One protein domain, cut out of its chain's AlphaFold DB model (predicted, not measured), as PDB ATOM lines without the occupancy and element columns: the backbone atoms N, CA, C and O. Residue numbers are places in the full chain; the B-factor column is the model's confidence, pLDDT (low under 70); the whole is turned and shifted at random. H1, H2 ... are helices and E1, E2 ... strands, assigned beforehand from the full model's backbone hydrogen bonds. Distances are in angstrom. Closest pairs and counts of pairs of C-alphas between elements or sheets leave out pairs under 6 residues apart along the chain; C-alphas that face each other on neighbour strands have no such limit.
ATOM      1  N   ILE A 629      30.470  20.487  33.754       97.88
ATOM      2  CA  ILE A 629      31.438  21.369  33.093       97.88
ATOM      3  C   ILE A 629      30.723  22.171  32.000       97.88
ATOM      4  O   ILE A 629      29.998  21.607  31.189       97.88
ATOM      5  N   TYR A 630      30.961  23.477  31.938       97.56
ATOM      6  CA  TYR A 630      30.625  24.351  30.817       97.56
ATOM      7  C   TYR A 630      31.889  24.635  29.999       97.56
ATOM      8  O   TYR A 630      32.922  25.003  30.559       97.56
ATOM      9  N   VAL A 631      31.819  24.456  28.679       97.50
ATOM     10  CA  VAL A 631      32.947  24.640  27.755       97.50
ATOM     11  C   VAL A 631      32.575  25.634  26.662       97.50
ATOM     12  O   VAL A 631      31.506  25.558  26.056       97.50
ATOM     13  N   THR A 632      33.479  26.574  26.401       96.62
ATOM     14  CA  THR A 632      33.338  27.627  25.388       96.62
ATOM     15  C   THR A 632      34.588  27.707  24.507       96.62
ATOM     16  O   THR A 632      35.603  27.082  24.812       96.62
ATOM     17  N   GLN A 633      34.520  28.486  23.418       93.12
ATOM     18  CA  GLN A 633      35.617  28.671  22.450       93.12
ATOM     19  C   GLN A 633      35.993  27.363  21.723       93.12
ATOM     20  O   GLN A 633      37.151  26.973  21.665       93.12
ATOM     21  N   LEU A 634      34.993  26.694  21.132       90.56
ATOM     22  CA  LEU A 634      35.091  25.312  20.624       90.56
ATOM     23  C   LEU A 634      36.131  25.064  19.507       90.56
ATOM     24  O   LEU A 634      36.423  23.911  19.195       90.56
ATOM     25  N   GLY A 635      36.732  26.112  18.936       80.31
ATOM     26  CA  GLY A 635      37.969  25.990  18.157       80.31
ATOM     27  C   GLY A 635      37.853  25.151  16.883       80.31
ATOM     28  O   GLY A 635      38.729  24.338  16.616       80.31
ATOM     29  N   GLY A 636      36.767  25.314  16.122       88.75
ATOM     30  CA  GLY A 636      36.572  24.665  14.817       88.75
ATOM     31  C   GLY A 636      36.195  23.179  14.850       88.75
ATOM     32  O   GLY A 636      35.761  22.674  13.821       88.75
ATOM     33  N   LYS A 637      36.307  22.495  15.997       93.81
ATOM     34  CA  LYS A 637      35.876  21.096  16.147       93.81
ATOM     35  C   LYS A 637      34.359  20.953  16.005       93.81
ATOM     36  O   LYS A 637      33.609  21.760  16.559       93.81
ATOM     37  N   ASP A 638      33.933  19.899  15.313       95.06
ATOM     38  CA  ASP A 638      32.524  19.537  15.186       95.06
ATOM     39  C   ASP A 638      31.954  18.853  16.439       95.06
ATOM     40  O   ASP A 638      32.671  18.388  17.331       95.06
ATOM     41  N   LYS A 639      30.622  18.812  16.515       95.94
ATOM     42  CA  LYS A 639      29.889  18.243  17.655       95.94
ATOM     43  C   LYS A 639      30.031  16.722  17.786       95.94
ATOM     44  O   LYS A 639      29.935  16.222  18.908       95.94
ATOM     45  N   ALA A 640      30.307  16.002  16.695       96.00
ATOM     46  CA  ALA A 640      30.546  14.561  16.739       96.00
ATOM     47  C   ALA A 640      31.878  14.264  17.451       96.00
ATOM     48  O   ALA A 640      31.877  13.585  18.476       96.00
ATOM     49  N   ASP A 641      32.977  14.890  17.014       96.19
ATOM     50  CA  ASP A 641      34.297  14.804  17.655       96.19
ATOM     51  C   ASP A 641      34.256  15.242  19.122       96.19
ATOM     52  O   ASP A 641      34.927  14.659  19.976       96.19
ATOM     53  N   ILE A 642      33.459  16.270  19.435       97.25
ATOM     54  CA  ILE A 642      33.254  16.719  20.813       97.25
ATOM     55  C   ILE A 642      32.564  15.632  21.651       97.25
ATOM     56  O   ILE A 642      33.020  15.388  22.770       97.25
ATOM     57  N   LYS A 643      31.513  14.954  21.154       96.62
ATOM     58  CA  LYS A 643      30.897  13.844  21.904       96.62
ATOM     59  C   LYS A 643      31.885  12.692  22.069       96.62
ATOM     60  O   LYS A 643      32.043  12.220  23.189       96.62
ATOM     61  N   THR A 644      32.585  12.290  21.010       96.31
ATOM     62  CA  THR A 644      33.565  11.190  21.045       96.31
ATOM     63  C   THR A 644      34.693  11.461  22.042       96.31
ATOM     64  O   THR A 644      35.028  10.589  22.840       96.31
ATOM     65  N   LEU A 645      35.209  12.695  22.095       96.44
ATOM     66  CA  LEU A 645      36.177  13.120  23.111       96.44
ATOM     67  C   LEU A 645      35.579  13.091  24.526       96.44
ATOM     68  O   LEU A 645      36.268  12.700  25.465       96.44
ATOM     69  N   CYS A 646      34.316  13.490  24.703       97.12
ATOM     70  CA  CYS A 646      33.672  13.496  26.018       97.12
ATOM     71  C   CYS A 646      33.308  12.088  26.522       97.12
ATOM     72  O   CYS A 646      33.429  11.846  27.718       97.12
ATOM     73  N   LEU A 647      32.939  11.159  25.635       96.75
ATOM     74  CA  LEU A 647      32.674   9.747  25.953       96.75
ATOM     75  C   LEU A 647      33.913   9.027  26.519       96.75
ATOM     76  O   LEU A 647      33.777   8.100  27.309       96.75
ATOM     77  N   GLN A 648      35.119   9.479  26.160       97.12
ATOM     78  CA  GLN A 648      36.393   8.964  26.684       97.12
ATOM     79  C   GLN A 648      36.765   9.525  28.075       97.12
ATOM     80  O   GLN A 648      37.814   9.179  28.630       97.12
ATOM     81  N   LEU A 649      35.952  10.416  28.657       97.69
ATOM     82  CA  LEU A 649      36.211  11.000  29.974       97.69
ATOM     83  C   LEU A 649      35.549  10.156  31.080       97.69
ATOM     84  O   LEU A 649      34.380   9.785  30.953       97.69
ATOM     85  N   PRO A 650      36.262   9.860  32.186       96.62
ATOM     86  CA  PRO A 650      35.726   9.034  33.264       96.62
ATOM     87  C   PRO A 650      34.481   9.687  33.867       96.62
ATOM     88  O   PRO A 650      34.429  10.904  34.041       96.62
ATOM     89  N   GLY A 651      33.468   8.867  34.145       97.19
ATOM     90  CA  GLY A 651      32.196   9.317  34.705       97.19
ATOM     91  C   GLY A 651      31.357  10.212  33.787       97.19
ATOM     92  O   GLY A 651      30.448  10.866  34.293       97.19
ATOM     93  N   PHE A 652      31.628  10.277  32.474       98.00
ATOM     94  CA  PHE A 652      30.734  10.937  31.514       98.00
ATOM     95  C   PHE A 652      29.298  10.414  31.667       98.00
ATOM     96  O   PHE A 652      29.075   9.205  31.719       98.00
ATOM     97  N   HIS A 653      28.327  11.326  31.728       97.06
ATOM     98  CA  HIS A 653      26.910  10.976  31.823       97.06
ATOM     99  C   HIS A 653      26.100  11.541  30.649       97.06
ATOM    100  O   HIS A 653      25.321  10.813  30.039       97.06
ATOM    101  N   ARG A 654      26.282  12.827  30.313       96.88
ATOM    102  CA  ARG A 654      25.514  13.497  29.251       96.88
ATOM    103  C   ARG A 654      26.219  14.740  28.717       96.88
ATOM    104  O   ARG A 654      26.815  15.483  29.489       96.88
ATOM    105  N   ILE A 655      26.067  15.045  27.430       97.38
ATOM    106  CA  ILE A 655      26.428  16.337  26.831       97.38
ATOM    107  C   ILE A 655      25.178  17.134  26.422       97.38
ATOM    108  O   ILE A 655      24.138  16.577  26.081       97.38
ATOM    109  N   GLN A 656      25.270  18.460  26.448       97.06
ATOM    110  CA  GLN A 656      24.299  19.365  25.843       97.06
ATOM    111  C   GLN A 656      25.014  20.391  24.967       97.06
ATOM    112  O   GLN A 656      25.800  21.197  25.466       97.06
ATOM    113  N   PHE A 657      24.717  20.382  23.672       96.50
ATOM    114  CA  PHE A 657      25.260  21.308  22.689       96.50
ATOM    115  C   PHE A 657      24.436  22.594  22.609       96.50
ATOM    116  O   PHE A 657      23.213  22.555  22.466       96.50
ATOM    117  N   GLY A 658      25.118  23.735  22.662       94.44
ATOM    118  CA  GLY A 658      24.601  25.021  22.205       94.44
ATOM    119  C   GLY A 658      25.340  25.484  20.948       94.44
ATOM    120  O   GLY A 658      26.228  24.809  20.431       94.44
ATOM    121  N   GLN A 659      24.999  26.675  20.452       91.81
ATOM    122  CA  GLN A 659      25.515  27.175  19.172       91.81
ATOM    123  C   GLN A 659      27.038  27.431  19.150       91.81
ATOM    124  O   GLN A 659      27.668  27.310  18.104       91.81
ATOM    125  N   THR A 660      27.639  27.823  20.283       93.31
ATOM    126  CA  THR A 660      29.082  28.159  20.395       93.31
ATOM    127  C   THR A 660      29.731  27.645  21.689       93.31
ATOM    128  O   THR A 660      30.802  28.106  22.098       93.31
ATOM    129  N   ASN A 661      29.053  26.721  22.369       96.19
ATOM    130  CA  ASN A 661      29.410  26.183  23.676       96.19
ATOM    131  C   ASN A 661      28.787  24.790  23.867       96.19
ATOM    132  O   ASN A 661      27.911  24.384  23.103       96.19
ATOM    133  N   PHE A 662      29.212  24.067  24.898       97.31
ATOM    134  CA  PHE A 662      28.512  22.871  25.363       97.31
ATOM    135  C   PHE A 662      28.592  22.739  26.889       97.31
ATOM    136  O   PHE A 662      29.417  23.381  27.543       97.31
ATOM    137  N   ARG A 663      27.710  21.922  27.469       97.69
ATOM    138  CA  ARG A 663      27.756  21.509  28.879       97.69
ATOM    139  C   ARG A 663      27.901  19.994  28.951       97.69
ATOM    140  O   ARG A 663      27.173  19.305  28.249       97.69
ATOM    141  N   VAL A 664      28.799  19.477  29.784       97.94
ATOM    142  CA  VAL A 664      28.945  18.035  30.041       97.94
ATOM    143  C   VAL A 664      28.612  17.766  31.494       97.94
ATOM    144  O   VAL A 664      29.256  18.316  32.386       97.94
ATOM    145  N   VAL A 665      27.601  16.937  31.716       97.56
ATOM    146  CA  VAL A 665      27.235  16.387  33.017       97.56
ATOM    147  C   VAL A 665      28.032  15.104  33.222       97.56
ATOM    148  O   VAL A 665      28.085  14.245  32.336       97.56
ATOM    149  N   PHE A 666      28.627  14.978  34.398       97.88
ATOM    150  CA  PHE A 666      29.290  13.773  34.877       97.88
ATOM    151  C   PHE A 666      28.456  13.144  35.995       97.88
ATOM    152  O   PHE A 666      27.606  13.802  36.598       97.88
ATOM    153  N   LYS A 667      28.697  11.862  36.270       97.06
ATOM    154  CA  LYS A 667      28.044  11.098  37.341       97.06
ATOM    155  C   LYS A 667      28.158  11.816  38.694       97.06
ATOM    156  O   LYS A 667      27.163  11.970  39.404       97.06
ATOM    157  N   ASP A 668      29.357  12.311  38.988       96.56
ATOM    158  CA  ASP A 668      29.779  12.904  40.256       96.56
ATOM    159  C   ASP A 668      30.768  14.073  40.039       96.56
ATOM    160  O   ASP A 668      31.270  14.318  38.936       96.56
ATOM    161  N   SER A 669      31.025  14.846  41.099       96.50
ATOM    162  CA  SER A 669      31.900  16.026  41.052       96.50
ATOM    163  C   SER A 669      33.394  15.698  40.979       96.50
ATOM    164  O   SER A 669      34.181  16.555  40.570       96.50
ATOM    165  N   GLU A 670      33.805  14.485  41.354       96.50
ATOM    166  CA  GLU A 670      35.201  14.061  41.234       96.50
ATOM    167  C   GLU A 670      35.538  13.766  39.770       96.50
ATOM    168  O   GLU A 670      36.458  14.369  39.218       96.50
ATOM    169  N   SER A 671      34.706  12.966  39.099       97.75
ATOM    170  CA  SER A 671      34.742  12.724  37.653       97.75
ATOM    171  C   SER A 671      34.758  14.035  36.868       97.75
ATOM    172  O   SER A 671      35.612  14.225  36.003       97.75
ATOM    173  N   ALA A 672      33.895  14.996  37.225       97.81
ATOM    174  CA  ALA A 672      33.903  16.334  36.626       97.81
ATOM    175  C   ALA A 672      35.228  17.093  36.864       97.81
ATOM    176  O   ALA A 672      35.708  17.802  35.980       97.81
ATOM    177  N   SER A 673      35.859  16.933  38.029       96.62
ATOM    178  CA  SER A 673      37.146  17.567  38.352       96.62
ATOM    179  C   SER A 673      38.318  16.924  37.598       96.62
ATOM    180  O   SER A 673      39.153  17.632  37.032       96.62
ATOM    181  N   GLN A 674      38.350  15.593  37.493       97.44
ATOM    182  CA  GLN A 674      39.329  14.871  36.676       97.44
ATOM    183  C   GLN A 674      39.159  15.202  35.179       97.44
ATOM    184  O   GLN A 674      40.133  15.487  34.473       97.44
ATOM    185  N   ALA A 675      37.916  15.232  34.691       97.69
ATOM    186  CA  ALA A 675      37.576  15.582  33.316       97.69
ATOM    187  C   ALA A 675      37.932  17.038  32.973       97.69
ATOM    188  O   ALA A 675      38.465  17.289  31.894       97.69
ATOM    189  N   MET A 676      37.742  17.989  33.896       97.44
ATOM    190  CA  MET A 676      38.183  19.384  33.754       97.44
ATOM    191  C   MET A 676      39.684  19.484  33.449       97.44
ATOM    192  O   MET A 676      40.096  20.242  32.566       97.44
ATOM    193  N   LEU A 677      40.506  18.708  34.163       96.44
ATOM    194  CA  LEU A 677      41.955  18.665  33.959       96.44
ATOM    195  C   LEU A 677      42.325  17.985  32.633       96.44
ATOM    196  O   LEU A 677      43.194  18.490  31.921       96.44
ATOM    197  N   LYS A 678      41.644  16.891  32.257       97.25
ATOM    198  CA  LYS A 678      41.834  16.232  30.951       97.25
ATOM    199  C   LYS A 678      41.475  17.168  29.788       97.25
ATOM    200  O   LYS A 678      42.298  17.351  28.896       97.25
ATOM    201  N   ILE A 679      40.318  17.831  29.831       96.75
ATOM    202  CA  ILE A 679      39.861  18.780  28.800       96.75
ATOM    203  C   ILE A 679      40.878  19.913  28.592       96.75
ATOM    204  O   ILE A 679      41.298  20.156  27.461       96.75
ATOM    205  N   LYS A 680      41.334  20.559  29.677       95.19
ATOM    206  CA  LYS A 680      42.308  21.666  29.616       95.19
ATOM    207  C   LYS A 680      43.681  21.250  29.071       95.19
ATOM    208  O   LYS A 680      44.390  22.093  28.525       95.19
ATOM    209  N   ARG A 681      44.058  19.972  29.198       95.19
ATOM    210  CA  ARG A 681      45.279  19.407  28.594       95.19
ATOM    211  C   ARG A 681      45.082  19.065  27.113       95.19
ATOM    212  O   ARG A 681      45.934  19.412  26.304       95.19
ATOM    213  N   LEU A 682      43.967  18.411  26.771       93.69
ATOM    214  CA  LEU A 682      43.677  17.911  25.420       93.69
ATOM    215  C   LEU A 682      43.378  19.023  24.405       93.69
ATOM    216  O   LEU A 682      43.729  18.884  23.236       93.69
ATOM    217  N   VAL A 683      42.720  20.113  24.819       93.25
ATOM    218  CA  VAL A 683      42.354  21.211  23.911       93.25
ATOM    219  C   VAL A 683      42.631  22.567  24.564       93.25
ATOM    220  O   VAL A 683      41.754  23.183  25.163       93.25
ATOM    221  N   ARG A 684      43.871  23.059  24.413       90.94
ATOM    222  CA  ARG A 684      44.345  24.336  24.995       90.94
ATOM    223  C   ARG A 684      43.508  25.568  24.605       90.94
ATOM    224  O   ARG A 684      43.550  26.567  25.313       90.94
ATOM    225  N   SER A 685      42.767  25.517  23.496       93.25
ATOM    226  CA  SER A 685      41.895  26.601  23.019       93.25
ATOM    227  C   SER A 685      40.506  26.638  23.671       93.25
ATOM    228  O   SER A 685      39.792  27.625  23.501       93.25
ATOM    229  N   TRP A 686      40.103  25.600  24.414       96.19
ATOM    230  CA  TRP A 686      38.790  25.532  25.060       96.19
ATOM    231  C   TRP A 686      38.810  26.151  26.463       96.19
ATOM    232  O   TRP A 686      39.499  25.672  27.368       96.19
ATOM    233  N   ARG A 687      37.971  27.167  26.700       95.88
ATOM    234  CA  ARG A 687      37.762  27.729  28.044       95.88
ATOM    235  C   ARG A 687      36.674  26.939  28.771       95.88
ATOM    236  O   ARG A 687      35.485  27.124  28.503       95.88
ATOM    237  N   ALA A 688      37.110  26.073  29.689       96.81
ATOM    238  CA  ALA A 688      36.266  25.220  30.527       96.81
ATOM    239  C   ALA A 688      36.194  25.697  31.996       96.81
ATOM    240  O   ALA A 688      37.224  25.970  32.630       96.81
ATOM    241  N   SER A 689      34.978  25.749  32.544       96.50
ATOM    242  CA  SER A 689      34.649  26.096  33.937       96.50
ATOM    243  C   SER A 689      33.520  25.202  34.462       96.50
ATOM    244  O   SER A 689      32.827  24.561  33.678       96.50
ATOM    245  N   PHE A 690      33.308  25.127  35.777       97.25
ATOM    246  CA  PHE A 690      32.101  24.473  36.300       97.25
ATOM    247  C   PHE A 690      30.860  25.312  35.958       97.25
ATOM    248  O   PHE A 690      30.931  26.543  35.918       97.25
ATOM    249  N   ALA A 691      29.736  24.660  35.664       95.19
ATOM    250  CA  ALA A 691      28.488  25.340  35.327       95.19
ATOM    251  C   ALA A 691      27.748  25.789  36.598       95.19
ATOM    252  O   ALA A 691      27.509  24.979  37.491       95.19
ATOM    253  N   ARG A 692      27.318  27.059  36.657       91.75
ATOM    254  CA  ARG A 692      26.572  27.621  37.806       91.75
ATOM    255  C   ARG A 692      25.204  26.968  38.055       91.75
ATOM    256  O   ARG A 692      24.680  27.053  39.161       91.75
ATOM    257  N   LYS A 693      24.621  26.329  37.037       90.31
ATOM    258  CA  LYS A 693      23.373  25.562  37.120       90.31
ATOM    259  C   LYS A 693      23.523  24.262  36.332       90.31
ATOM    260  O   LYS A 693      23.988  24.289  35.191       90.31
ATOM    261  N   GLU A 694      23.080  23.152  36.914       90.19
ATOM    262  CA  GLU A 694      22.951  21.885  36.196       90.19
ATOM    263  C   GLU A 694      21.850  21.981  35.115       90.19
ATOM    264  O   GLU A 694      20.785  22.562  35.367       90.19
ATOM    265  N   PRO A 695      22.083  21.472  33.893       88.81
ATOM    266  CA  PRO A 695      21.075  21.489  32.845       88.81
ATOM    267  C   PRO A 695      19.922  20.517  33.129       88.81
ATOM    268  O   PRO A 695      20.126  19.339  33.398       88.81
ATOM    269  N   GLU A 696      18.694  21.006  32.974       87.44
ATOM    270  CA  GLU A 696      17.478  20.208  33.147       87.44
ATOM    271  C   GLU A 696      17.387  19.074  32.107       87.44
ATOM    272  O   GLU A 696      17.608  19.268  30.903       87.44
ATOM    273  N   GLN A 697      17.020  17.876  32.565       84.06
ATOM    274  CA  GLN A 697      16.644  16.774  31.690       84.06
ATOM    275  C   GLN A 697      15.158  16.881  31.351       84.06
ATOM    276  O   GLN A 697      14.296  16.656  32.195       84.06
ATOM    277  N   LYS A 698      14.858  17.205  30.090       84.75
ATOM    278  CA  LYS A 698      13.514  17.011  29.544       84.75
ATOM    279  C   LYS A 698      13.214  15.513  29.530       84.75
ATOM    280  O   LYS A 698      13.890  14.770  28.823       84.75
ATOM    281  N   LEU A 699      12.216  15.095  30.301       85.00
ATOM    282  CA  LEU A 699      11.598  13.784  30.142       85.00
ATOM    283  C   LEU A 699      10.800  13.786  28.833       85.00
ATOM    284  O   LEU A 699      10.078  14.742  28.546       85.00
ATOM    285  N   ILE A 700      10.963  12.735  28.036       90.94
ATOM    286  CA  ILE A 700      10.244  12.538  26.776       90.94
ATOM    287  C   ILE A 700       9.107  11.566  27.090       90.94
ATOM    288  O   ILE A 700       9.347  10.379  27.277       90.94
ATOM    289  N   ALA A 701       7.899  12.107  27.259       86.62
ATOM    290  CA  ALA A 701       6.737  11.349  27.728       86.62
ATOM    291  C   ALA A 701       6.110  10.461  26.640       86.62
ATOM    292  O   ALA A 701       5.533   9.428  26.960       86.62
ATOM    293  N   ASP A 702       6.245  10.856  25.373       91.44
ATOM    294  CA  ASP A 702       5.820  10.081  24.209       91.44
ATOM    295  C   ASP A 702       7.021   9.873  23.279       91.44
ATOM    296  O   ASP A 702       7.700  10.828  22.893       91.44
ATOM    297  N   ILE A 703       7.301   8.607  22.977       94.31
ATOM    298  CA  ILE A 703       8.432   8.147  22.164       94.31
ATOM    299  C   ILE A 703       7.948   7.675  20.773       94.31
ATOM    300  O   ILE A 703       8.769   7.489  19.873       94.31
ATOM    301  N   GLY A 704       6.631   7.544  20.564       95.25
ATOM    302  CA  GLY A 704       6.018   6.995  19.352       95.25
ATOM    303  C   GLY A 704       6.087   5.464  19.242       95.25
ATOM    304  O   GLY A 704       6.809   4.786  19.977       95.25
ATOM    305  N   GLU A 705       5.332   4.905  18.291       96.19
ATOM    306  CA  GLU A 705       5.383   3.473  17.959       96.19
ATOM    307  C   GLU A 705       6.745   3.092  17.338       96.19
ATOM    308  O   GLU A 705       7.244   3.833  16.488       96.19
ATOM    309  N   PRO A 706       7.356   1.941  17.693       97.50
ATOM    310  CA  PRO A 706       8.659   1.535  17.163       97.50
ATOM    311  C   PRO A 706       8.732   1.486  15.630       97.50
ATOM    312  O   PRO A 706       8.064   0.682  14.983       97.50
ATOM    313  N   SER A 707       9.611   2.310  15.061       97.31
ATOM    314  CA  SER A 707       9.781   2.520  13.619       97.31
ATOM    315  C   SER A 707      11.253   2.410  13.208       97.31
ATOM    316  O   SER A 707      12.153   2.586  14.030       97.31
ATOM    317  N   LYS A 708      11.513   2.150  11.920       97.75
ATOM    318  CA  LYS A 708      12.862   2.243  11.327       97.75
ATOM    319  C   LYS A 708      13.342   3.690  11.172       97.75
ATOM    320  O   LYS A 708      14.531   3.920  10.982       97.75
ATOM    321  N   VAL A 709      12.418   4.652  11.220       97.88
ATOM    322  CA  VAL A 709      12.707   6.072  11.003       97.88
ATOM    323  C   VAL A 709      12.535   6.834  12.308       97.88
ATOM    324  O   VAL A 709      11.487   6.741  12.950       97.88
ATOM    325  N   LEU A 710      13.541   7.617  12.691       98.31
ATOM    326  CA  LEU A 710      13.461   8.561  13.806       98.31
ATOM    327  C   LEU A 710      13.174   9.971  13.289       98.31
ATOM    328  O   LEU A 710      13.693  10.367  12.249       98.31
ATOM    329  N   TRP A 711      12.386  10.739  14.037       97.88
ATOM    330  CA  TRP A 711      12.276  12.189  13.891       97.88
ATOM    331  C   TRP A 711      13.090  12.854  15.000       97.88
ATOM    332  O   TRP A 711      12.867  12.568  16.179       97.88
ATOM    333  N   THR A 712      14.020  13.734  14.628       97.56
ATOM    334  CA  THR A 712      14.998  14.321  15.555       97.56
ATOM    335  C   THR A 712      15.099  15.833  15.385       97.56
ATOM    336  O   THR A 712      15.328  16.325  14.285       97.56
ATOM    337  N   SER A 713      14.997  16.581  16.485       96.12
ATOM    338  CA  SER A 713      15.234  18.032  16.542       96.12
ATOM    339  C   SER A 713      16.711  18.363  16.296       96.12
ATOM    340  O   SER A 713      17.555  18.049  17.137       96.12
ATOM    341  N   THR A 714      17.020  19.085  15.219       92.75
ATOM    342  CA  THR A 714      18.395  19.363  14.753       92.75
ATOM    343  C   THR A 714      18.982  20.701  15.196       92.75
ATOM    344  O   THR A 714      20.100  21.043  14.811       92.75
ATOM    345  N   LEU A 715      18.281  21.443  16.059       88.00
ATOM    346  CA  LEU A 715      18.729  22.729  16.606       88.00
ATOM    347  C   LEU A 715      20.219  22.731  17.012       88.00
ATOM    348  O   LEU A 715      20.673  21.915  17.814       88.00
ATOM    349  N   TYR A 716      20.952  23.712  16.473       89.94
ATOM    350  CA  TYR A 716      22.404  23.943  16.593       89.94
ATOM    351  C   TYR A 716      23.337  22.993  15.829       89.94
ATOM    352  O   TYR A 716      24.529  23.299  15.747       89.94
ATOM    353  N   TRP A 717      22.852  21.893  15.258       94.81
ATOM    354  CA  TRP A 717      23.654  21.036  14.383       94.81
ATOM    355  C   TRP A 717      23.684  21.583  12.952       94.81
ATOM    356  O   TRP A 717      22.873  22.421  12.563       94.81
ATOM    357  N   THR A 718      24.648  21.108  12.173       95.19
ATOM    358  CA  THR A 718      24.640  21.195  10.711       95.19
ATOM    359  C   THR A 718      24.608  19.785  10.129       95.19
ATOM    360  O   THR A 718      24.956  18.823  10.815       95.19
ATOM    361  N   GLU A 719      24.200  19.653   8.868       96.31
ATOM    362  CA  GLU A 719      24.027  18.357   8.202       96.31
ATOM    363  C   GLU A 719      25.273  17.463   8.290       96.31
ATOM    364  O   GLU A 719      25.163  16.300   8.666       96.31
ATOM    365  N   ALA A 720      26.460  18.011   8.010       96.19
ATOM    366  CA  ALA A 720      27.714  17.260   8.051       96.19
ATOM    367  C   ALA A 720      28.070  16.777   9.470       96.19
ATOM    368  O   ALA A 720      28.483  15.634   9.643       96.19
ATOM    369  N   GLU A 721      27.864  17.616  10.493       96.00
ATOM    370  CA  GLU A 721      28.091  17.225  11.891       96.00
ATOM    371  C   GLU A 721      27.116  16.133  12.334       96.00
ATOM    372  O   GLU A 721      27.502  15.220  13.059       96.00
ATOM    373  N   LEU A 722      25.850  16.236  11.915       97.19
ATOM    374  CA  LEU A 722      24.809  15.286  12.289       97.19
ATOM    375  C   LEU A 722      24.969  13.957  11.544       97.19
ATOM    376  O   LEU A 722      24.813  12.908  12.156       97.19
ATOM    377  N   ARG A 723      25.341  13.978  10.260       97.94
ATOM    378  CA  ARG A 723      25.664  12.773   9.485       97.94
ATOM    379  C   ARG A 723      26.843  12.023  10.114       97.94
ATOM    380  O   ARG A 723      26.660  10.884  10.526       97.94
ATOM    381  N   LYS A 724      27.978  12.702  10.332       97.50
ATOM    382  CA  LYS A 724      29.160  12.152  11.027       97.50
ATOM    383  C   LYS A 724      28.837  11.623  12.431       97.50
ATOM    384  O   LYS A 724      29.447  10.670  12.904       97.50
ATOM    385  N   TYR A 725      27.875  12.241  13.116       96.94
ATOM    386  CA  TYR A 725      27.394  11.768  14.410       96.94
ATOM    387  C   TYR A 725      26.570  10.474  14.314       96.94
ATOM    388  O   TYR A 725      26.709   9.598  15.165       96.94
ATOM    389  N   LEU A 726      25.725  10.347  13.288       97.81
ATOM    390  CA  LEU A 726      24.828   9.207  13.094       97.81
ATOM    391  C   LEU A 726      25.519   7.990  12.470       97.81
ATOM    392  O   LEU A 726      25.145   6.867  12.792       97.81
ATOM    393  N   GLU A 727      26.578   8.200  11.686       97.44
ATOM    394  CA  GLU A 727      27.481   7.159  11.166       97.44
ATOM    395  C   GLU A 727      28.149   6.314  12.272       97.44
ATOM    396  O   GLU A 727      28.638   5.220  12.005       97.44
ATOM    397  N   MET A 728      28.140   6.779  13.530       96.12
ATOM    398  CA  MET A 728      28.601   5.996  14.686       96.12
ATOM    399  C   MET A 728      27.585   4.949  15.179       96.12
ATOM    400  O   MET A 728      27.940   4.121  16.020       96.12
ATOM    401  N   TYR A 729      26.334   4.974  14.706       97.81
ATOM    402  CA  TYR A 729      25.330   3.971  15.063       97.81
ATOM    403  C   TYR A 729      25.282   2.843  14.020       97.81
ATOM    404  O   TYR A 729      25.183   3.122  12.823       97.81
ATOM    405  N   PRO A 730      25.293   1.562  14.443       97.38
ATOM    406  CA  PRO A 730      25.120   0.452  13.515       97.38
ATOM    407  C   PRO A 730      23.764   0.567  12.813       97.38
ATOM    408  O   PRO A 730      22.774   0.971  13.420       97.38
ATOM    409  N   GLY A 731      23.728   0.231  11.524       97.44
ATOM    410  CA  GLY A 731      22.498   0.241  10.735       97.44
ATOM    411  C   GLY A 731      21.947   1.625  10.376       97.44
ATOM    412  O   GLY A 731      20.823   1.677   9.887       97.44
ATOM    413  N   PHE A 732      22.675   2.731  10.589       98.31
ATOM    414  CA  PHE A 732      22.337   4.020   9.965       98.31
ATOM    415  C   PHE A 732      22.388   3.897   8.430       98.31
ATOM    416  O   PHE A 732      23.344   3.347   7.889       98.31
ATOM    417  N   ASP A 733      21.349   4.388   7.750       97.88
ATOM    418  CA  ASP A 733      21.164   4.266   6.295       97.88
ATOM    419  C   ASP A 733      21.139   5.643   5.610       97.88
ATOM    420  O   ASP A 733      21.999   5.957   4.785       97.88
ATOM    421  N   ARG A 734      20.198   6.522   5.994       97.44
ATOM    422  CA  ARG A 734      20.069   7.861   5.390       97.44
ATOM    423  C   ARG A 734      19.650   8.934   6.391       97.44
ATOM    424  O   ARG A 734      18.860   8.696   7.299       97.44
ATOM    425  N   LEU A 735      20.140  10.153   6.170       98.12
ATOM    426  CA  LEU A 735      19.702  11.371   6.855       98.12
ATOM    427  C   LEU A 735      18.981  12.287   5.857       98.12
ATOM    428  O   LEU A 735      19.626  12.835   4.963       98.12
ATOM    429  N   ASP A 736      17.679  12.492   6.059       97.38
ATOM    430  CA  ASP A 736      16.896  13.534   5.389       97.38
ATOM    431  C   ASP A 736      16.915  14.784   6.273       97.38
ATOM    432  O   ASP A 736      16.214  14.851   7.289       97.38
ATOM    433  N   TYR A 737      17.776  15.741   5.927       97.62
ATOM    434  CA  TYR A 737      18.091  16.875   6.789       97.62
ATOM    435  C   TYR A 737      17.183  18.095   6.569       97.62
ATOM    436  O   TYR A 737      17.129  18.634   5.464       97.62
ATOM    437  N   ASP A 738      16.577  18.606   7.644       95.31
ATOM    438  CA  ASP A 738      16.165  20.010   7.757       95.31
ATOM    439  C   ASP A 738      16.821  20.690   8.985       95.31
ATOM    440  O   ASP A 738      17.321  20.075   9.930       95.31
ATOM    441  N   THR A 739      16.866  22.018   8.920       89.31
ATOM    442  CA  THR A 739      17.448  22.952   9.890       89.31
ATOM    443  C   THR A 739      16.753  23.010  11.254       89.31
ATOM    444  O   THR A 739      17.354  23.497  12.214       89.31
ATOM    445  N   SER A 740      15.501  22.556  11.350       90.75
ATOM    446  CA  SER A 740      14.717  22.517  12.589       90.75
ATOM    447  C   SER A 740      14.520  21.085  13.087       90.75
ATOM    448  O   SER A 740      14.580  20.832  14.294       90.75
ATOM    449  N   HIS A 741      14.280  20.151  12.167       96.06
ATOM    450  CA  HIS A 741      14.130  18.726  12.442       96.06
ATOM    451  C   HIS A 741      14.578  17.880  11.247       96.06
ATOM    452  O   HIS A 741      14.544  18.345  10.121       96.06
ATOM    453  N   SER A 742      14.939  16.622  11.477       97.56
ATOM    454  CA  SER A 742      15.373  15.701  10.419       97.56
ATOM    455  C   SER A 742      14.786  14.314  10.609       97.56
ATOM    456  O   SER A 742      14.492  13.906  11.738       97.56
ATOM    457  N   TRP A 743      14.668  13.574   9.507       97.88
ATOM    458  CA  TRP A 743      14.315  12.158   9.524       97.88
ATOM    459  C   TRP A 743      15.575  11.316   9.345       97.88
ATOM    460  O   TRP A 743      16.385  11.564   8.451       97.88
ATOM    461  N   ILE A 744      15.752  10.336  10.224       98.25
ATOM    462  CA  ILE A 744      16.917   9.453  10.248       98.25
ATOM    463  C   ILE A 744      16.426   8.039   9.978       98.25
ATOM    464  O   ILE A 744      15.683   7.483  10.788       98.25
ATOM    465  N   HIS A 745      16.834   7.474   8.850       98.12
ATOM    466  CA  HIS A 745      16.481   6.126   8.425       98.12
ATOM    467  C   HIS A 745      17.542   5.138   8.908       98.12
ATOM    468  O   HIS A 745      18.743   5.382   8.762       98.12
ATOM    469  N   PHE A 746      17.085   4.020   9.470       98.38
ATOM    470  CA  PHE A 746      17.916   2.881   9.846       98.38
ATOM    471  C   PHE A 746      17.457   1.618   9.112       98.38
ATOM    472  O   PHE A 746      16.271   1.436   8.828       98.38
ATOM    473  N   ALA A 747      18.391   0.697   8.874       97.81
ATOM    474  CA  ALA A 747      18.127  -0.600   8.260       97.81
ATOM    475  C   ALA A 747      17.071  -1.418   9.033       97.81
ATOM    476  O   ALA A 747      16.279  -2.146   8.424       97.81
ATOM    477  N   ASP A 748      17.008  -1.274  10.360       97.81
ATOM    478  CA  ASP A 748      16.098  -2.003  11.241       97.81
ATOM    479  C   ASP A 748      15.665  -1.201  12.492       97.81
ATOM    480  O   ASP A 748      16.237  -0.170  12.852       97.81
ATOM    481  N   VAL A 749      14.617  -1.693  13.165       97.81
ATOM    482  CA  VAL A 749      13.977  -1.029  14.319       97.81
ATOM    483  C   VAL A 749      14.799  -1.165  15.612       97.81
ATOM    484  O   VAL A 749      14.651  -0.344  16.516       97.81
ATOM    485  N   SER A 750      15.675  -2.167  15.725       98.06
ATOM    486  CA  SER A 750      16.580  -2.335  16.868       98.06
ATOM    487  C   SER A 750      17.701  -1.297  16.819       98.06
ATOM    488  O   SER A 750      17.916  -0.589  17.803       98.06
ATOM    489  N   SER A 751      18.327  -1.116  15.651       98.12
ATOM    490  CA  SER A 751      19.295  -0.042  15.388       98.12
ATOM    491  C   SER A 751      18.691   1.343  15.643       98.12
ATOM    492  O   SER A 751      19.249   2.129  16.414       98.12
ATOM    493  N   ALA A 752      17.489   1.607  15.113       98.31
ATOM    494  CA  ALA A 752      16.753   2.840  15.397       98.31
ATOM    495  C   ALA A 752      16.489   3.025  16.903       98.31
ATOM    496  O   ALA A 752      16.717   4.106  17.443       98.31
ATOM    497  N   ARG A 753      16.059   1.975  17.620       98.31
ATOM    498  CA  ARG A 753      15.815   2.026  19.073       98.31
ATOM    499  C   ARG A 753      17.095   2.293  19.873       98.31
ATOM    500  O   ARG A 753      17.055   3.067  20.830       98.31
ATOM    501  N   ALA A 754      18.216   1.679  19.497       98.12
ATOM    502  CA  ALA A 754      19.509   1.883  20.146       98.12
ATOM    503  C   ALA A 754      19.987   3.336  19.991       98.12
ATOM    504  O   ALA A 754      20.268   4.001  20.992       98.12
ATOM    505  N   ALA A 755      19.975   3.862  18.762       98.25
ATOM    506  CA  ALA A 755      20.321   5.254  18.476       98.25
ATOM    507  C   ALA A 755      19.381   6.246  19.184       98.25
ATOM    508  O   ALA A 755      19.837   7.219  19.779       98.25
ATOM    509  N   LEU A 756      18.072   5.978  19.186       97.62
ATOM    510  CA  LEU A 756      17.055   6.759  19.899       97.62
ATOM    511  C   LEU A 756      17.331   6.836  21.410       97.62
ATOM    512  O   LEU A 756      17.250   7.909  22.010       97.62
ATOM    513  N   THR A 757      17.685   5.700  22.015       97.12
ATOM    514  CA  THR A 757      17.959   5.590  23.455       97.12
ATOM    515  C   THR A 757      19.238   6.335  23.824       97.12
ATOM    516  O   THR A 757      19.238   7.121  24.774       97.12
ATOM    517  N   ASP A 758      20.314   6.155  23.056       97.06
ATOM    518  CA  ASP A 758      21.582   6.846  23.288       97.06
ATOM    519  C   ASP A 758      21.479   8.358  23.021       97.06
ATOM    520  O   ASP A 758      21.949   9.144  23.842       97.06
ATOM    521  N   MET A 759      20.813   8.800  21.946       96.81
ATOM    522  CA  MET A 759      20.618  10.229  21.662       96.81
ATOM    523  C   MET A 759      19.889  10.944  22.803       96.81
ATOM    524  O   MET A 759      20.381  11.963  23.294       96.81
ATOM    525  N   ASN A 760      18.752  10.403  23.247       96.44
ATOM    526  CA  ASN A 760      17.908  11.037  24.262       96.44
ATOM    527  C   ASN A 760      18.541  11.026  25.665       96.44
ATOM    528  O   ASN A 760      18.321  11.953  26.450       96.44
ATOM    529  N   SER A 761      19.336   9.999  25.987       95.81
ATOM    530  CA  SER A 761      20.035   9.893  27.277       95.81
ATOM    531  C   SER A 761      21.344  10.689  27.301       95.81
ATOM    532  O   SER A 761      21.540  11.512  28.195       95.81
ATOM    533  N   THR A 762      22.222  10.507  26.309       96.94
ATOM    534  CA  THR A 762      23.583  11.070  26.312       96.94
ATOM    535  C   THR A 762      23.702  12.455  25.683       96.94
ATOM    536  O   THR A 762      24.724  13.106  25.897       96.94
ATOM    537  N   THR A 763      22.695  12.955  24.955       96.69
ATOM    538  CA  THR A 763      22.732  14.291  24.321       96.69
ATOM    539  C   THR A 763      21.526  15.167  24.692       96.69
ATOM    540  O   THR A 763      20.652  14.752  25.456       96.69
ATOM    541  N   ASN A 764      21.463  16.396  24.164       95.06
ATOM    542  CA  ASN A 764      20.272  17.256  24.182       95.06
ATOM    543  C   ASN A 764      19.458  17.241  22.877       95.06
ATOM    544  O   ASN A 764      18.565  18.080  22.733       95.06
ATOM    545  N   LEU A 765      19.747  16.325  21.947       95.12
ATOM    546  CA  LEU A 765      18.815  16.016  20.867       95.12
ATOM    547  C   LEU A 765      17.496  15.527  21.485       95.12
ATOM    548  O   LEU A 765      17.491  14.850  22.514       95.12
ATOM    549  N   TYR A 766      16.383  15.911  20.867       95.88
ATOM    550  CA  TYR A 766      15.077  15.319  21.132       95.88
ATOM    551  C   TYR A 766      14.755  14.440  19.934       95.88
ATOM    552  O   TYR A 766      14.603  14.967  18.829       95.88
ATOM    553  N   SER A 767      14.669  13.137  20.166       97.25
ATOM    554  CA  SER A 767      14.405  12.129  19.147       97.25
ATOM    555  C   SER A 767      13.189  11.295  19.555       97.25
ATOM    556  O   SER A 767      13.044  10.940  20.726       97.25
ATOM    557  N   VAL A 768      12.329  10.957  18.597       97.94
ATOM    558  CA  VAL A 768      11.199  10.018  18.748       97.94
ATOM    559  C   VAL A 768      11.105   9.134  17.505       97.94
ATOM    560  O   VAL A 768      11.678   9.467  16.466       97.94
ATOM    561  N   PHE A 769      10.388   8.015  17.572       98.19
ATOM    562  CA  PHE A 769      10.043   7.271  16.364       98.19
ATOM    563  C   PHE A 769       9.100   8.096  15.478       98.19
ATOM    564  O   PHE A 769       8.204   8.789  15.963       98.19
ATOM    565  N   SER A 770       9.291   8.031  14.159       95.94
ATOM    566  CA  SER A 770       8.427   8.738  13.220       95.94
ATOM    567  C   SER A 770       7.119   7.972  13.021       95.94
ATOM    568  O   SER A 770       7.113   6.877  12.460       95.94
TER     569      SER A 770
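Overview. This is residues 629 to 770 of the 1269 residues of an uncharacterized protein of Spizellomyces punctatus (strain DAOM BR117) (UniProt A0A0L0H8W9). Two lobes of like build stand end to end, each a four-stranded antiparallel sheet with two helices over one face. The first holds E1 to E4 with H1 and H2, the second E5 to E8 with H3 and H4; they meet where H1 touches H3 and where the end of H4 comes beside E2, and a long link, residues 691 to 708, runs along the outside between them. The printed part has 142 residues with four named helices and eight named strands, in the order E1 H1 E2 E3 H2 E4 E5 H3 E6 E7 H4 E8; the sheets run E2 E3 E1 E4 and E6 E7 E5 E8. The class is mixed, helices and strands, and the whole is compact, with a radius of gyration of the C-alphas of 15.3 A and spans of 41 by 29 by 24 A.

Arrangement. One sheet runs E2, residues 652 to 657, E3, 661 to 666, E1, 629 to 632, and E4, 687 to 690. E2 and E3 form a hairpin, with N 656 and O 663 2.8 A apart; between the neighbours E1 and E3, N 631 and O 662 are 2.9 A apart, and between the neighbours E1 and E4, N 630 and O 689 are 2.8 A apart, each pair within hydrogen-bond range. H1, residues 639 to 647, and H2, residues 669 to 682, are on the same face, at heights over the sheet of 9.4 A and 8.2 A, and run along the strands. E1, H1, E2 and E3, H2, E4 are split strand-helix-strand units, each with another strand between its two same-way strands, and their crossovers are right-handed. The other sheet runs E6, residues 732 to 736, E7, 741 to 746, E5, 709 to 713, and E8, 767 to 769. E6 and E7 form a hairpin, with N 745 and O 734 2.8 A apart; between the neighbours E5 and E7, N 710 and O 744 are 2.9 A apart, and between the neighbours E5 and E8, N 711 and O 768 are 2.8 A apart, each pair within hydrogen-bond range. H3, residues 719 to 726, and H4, residues 749 to 762, are on the same face of this sheet, at heights over the sheet of 9.6 A and 8.7 A; E5, H3, E6 and E7, H4, E8 are split strand-helix-strand units too, and their crossovers are right-handed. H3 and H4 are only just apart, at 8.1 A. H1 and H3 touch, at a shallow tilt of 29 degrees, the same way, closest at the C-alphas of Ala 640 and Tyr 725, 4.8 A. H4 stands at the level of the first sheet, the C-alphas of Arg 654 and Thr 762 being 4.3 A apart. In H1, H2, H3 and H4 every O i to N i+4 pair is within hydrogen-bond range.

Along the chain. E1 begins at C-alpha 629, (31.438, 21.369, 33.093), and E8 ends at C-alpha 769, (10.043, 7.271, 16.364). H2 measures 19.7 A, H4 19.6 A, E3 16.7 A, E7 16.5 A and E2 14.7 A.

Size, cuts and confidence. The C-alphas of Arg 684 and Glu 705 are the farthest apart, at 44.8 A. The printed part has no cut; the link E4 to E5 is long. The mean pLDDT of the printed part is 95.6, and no printed residue is under 70.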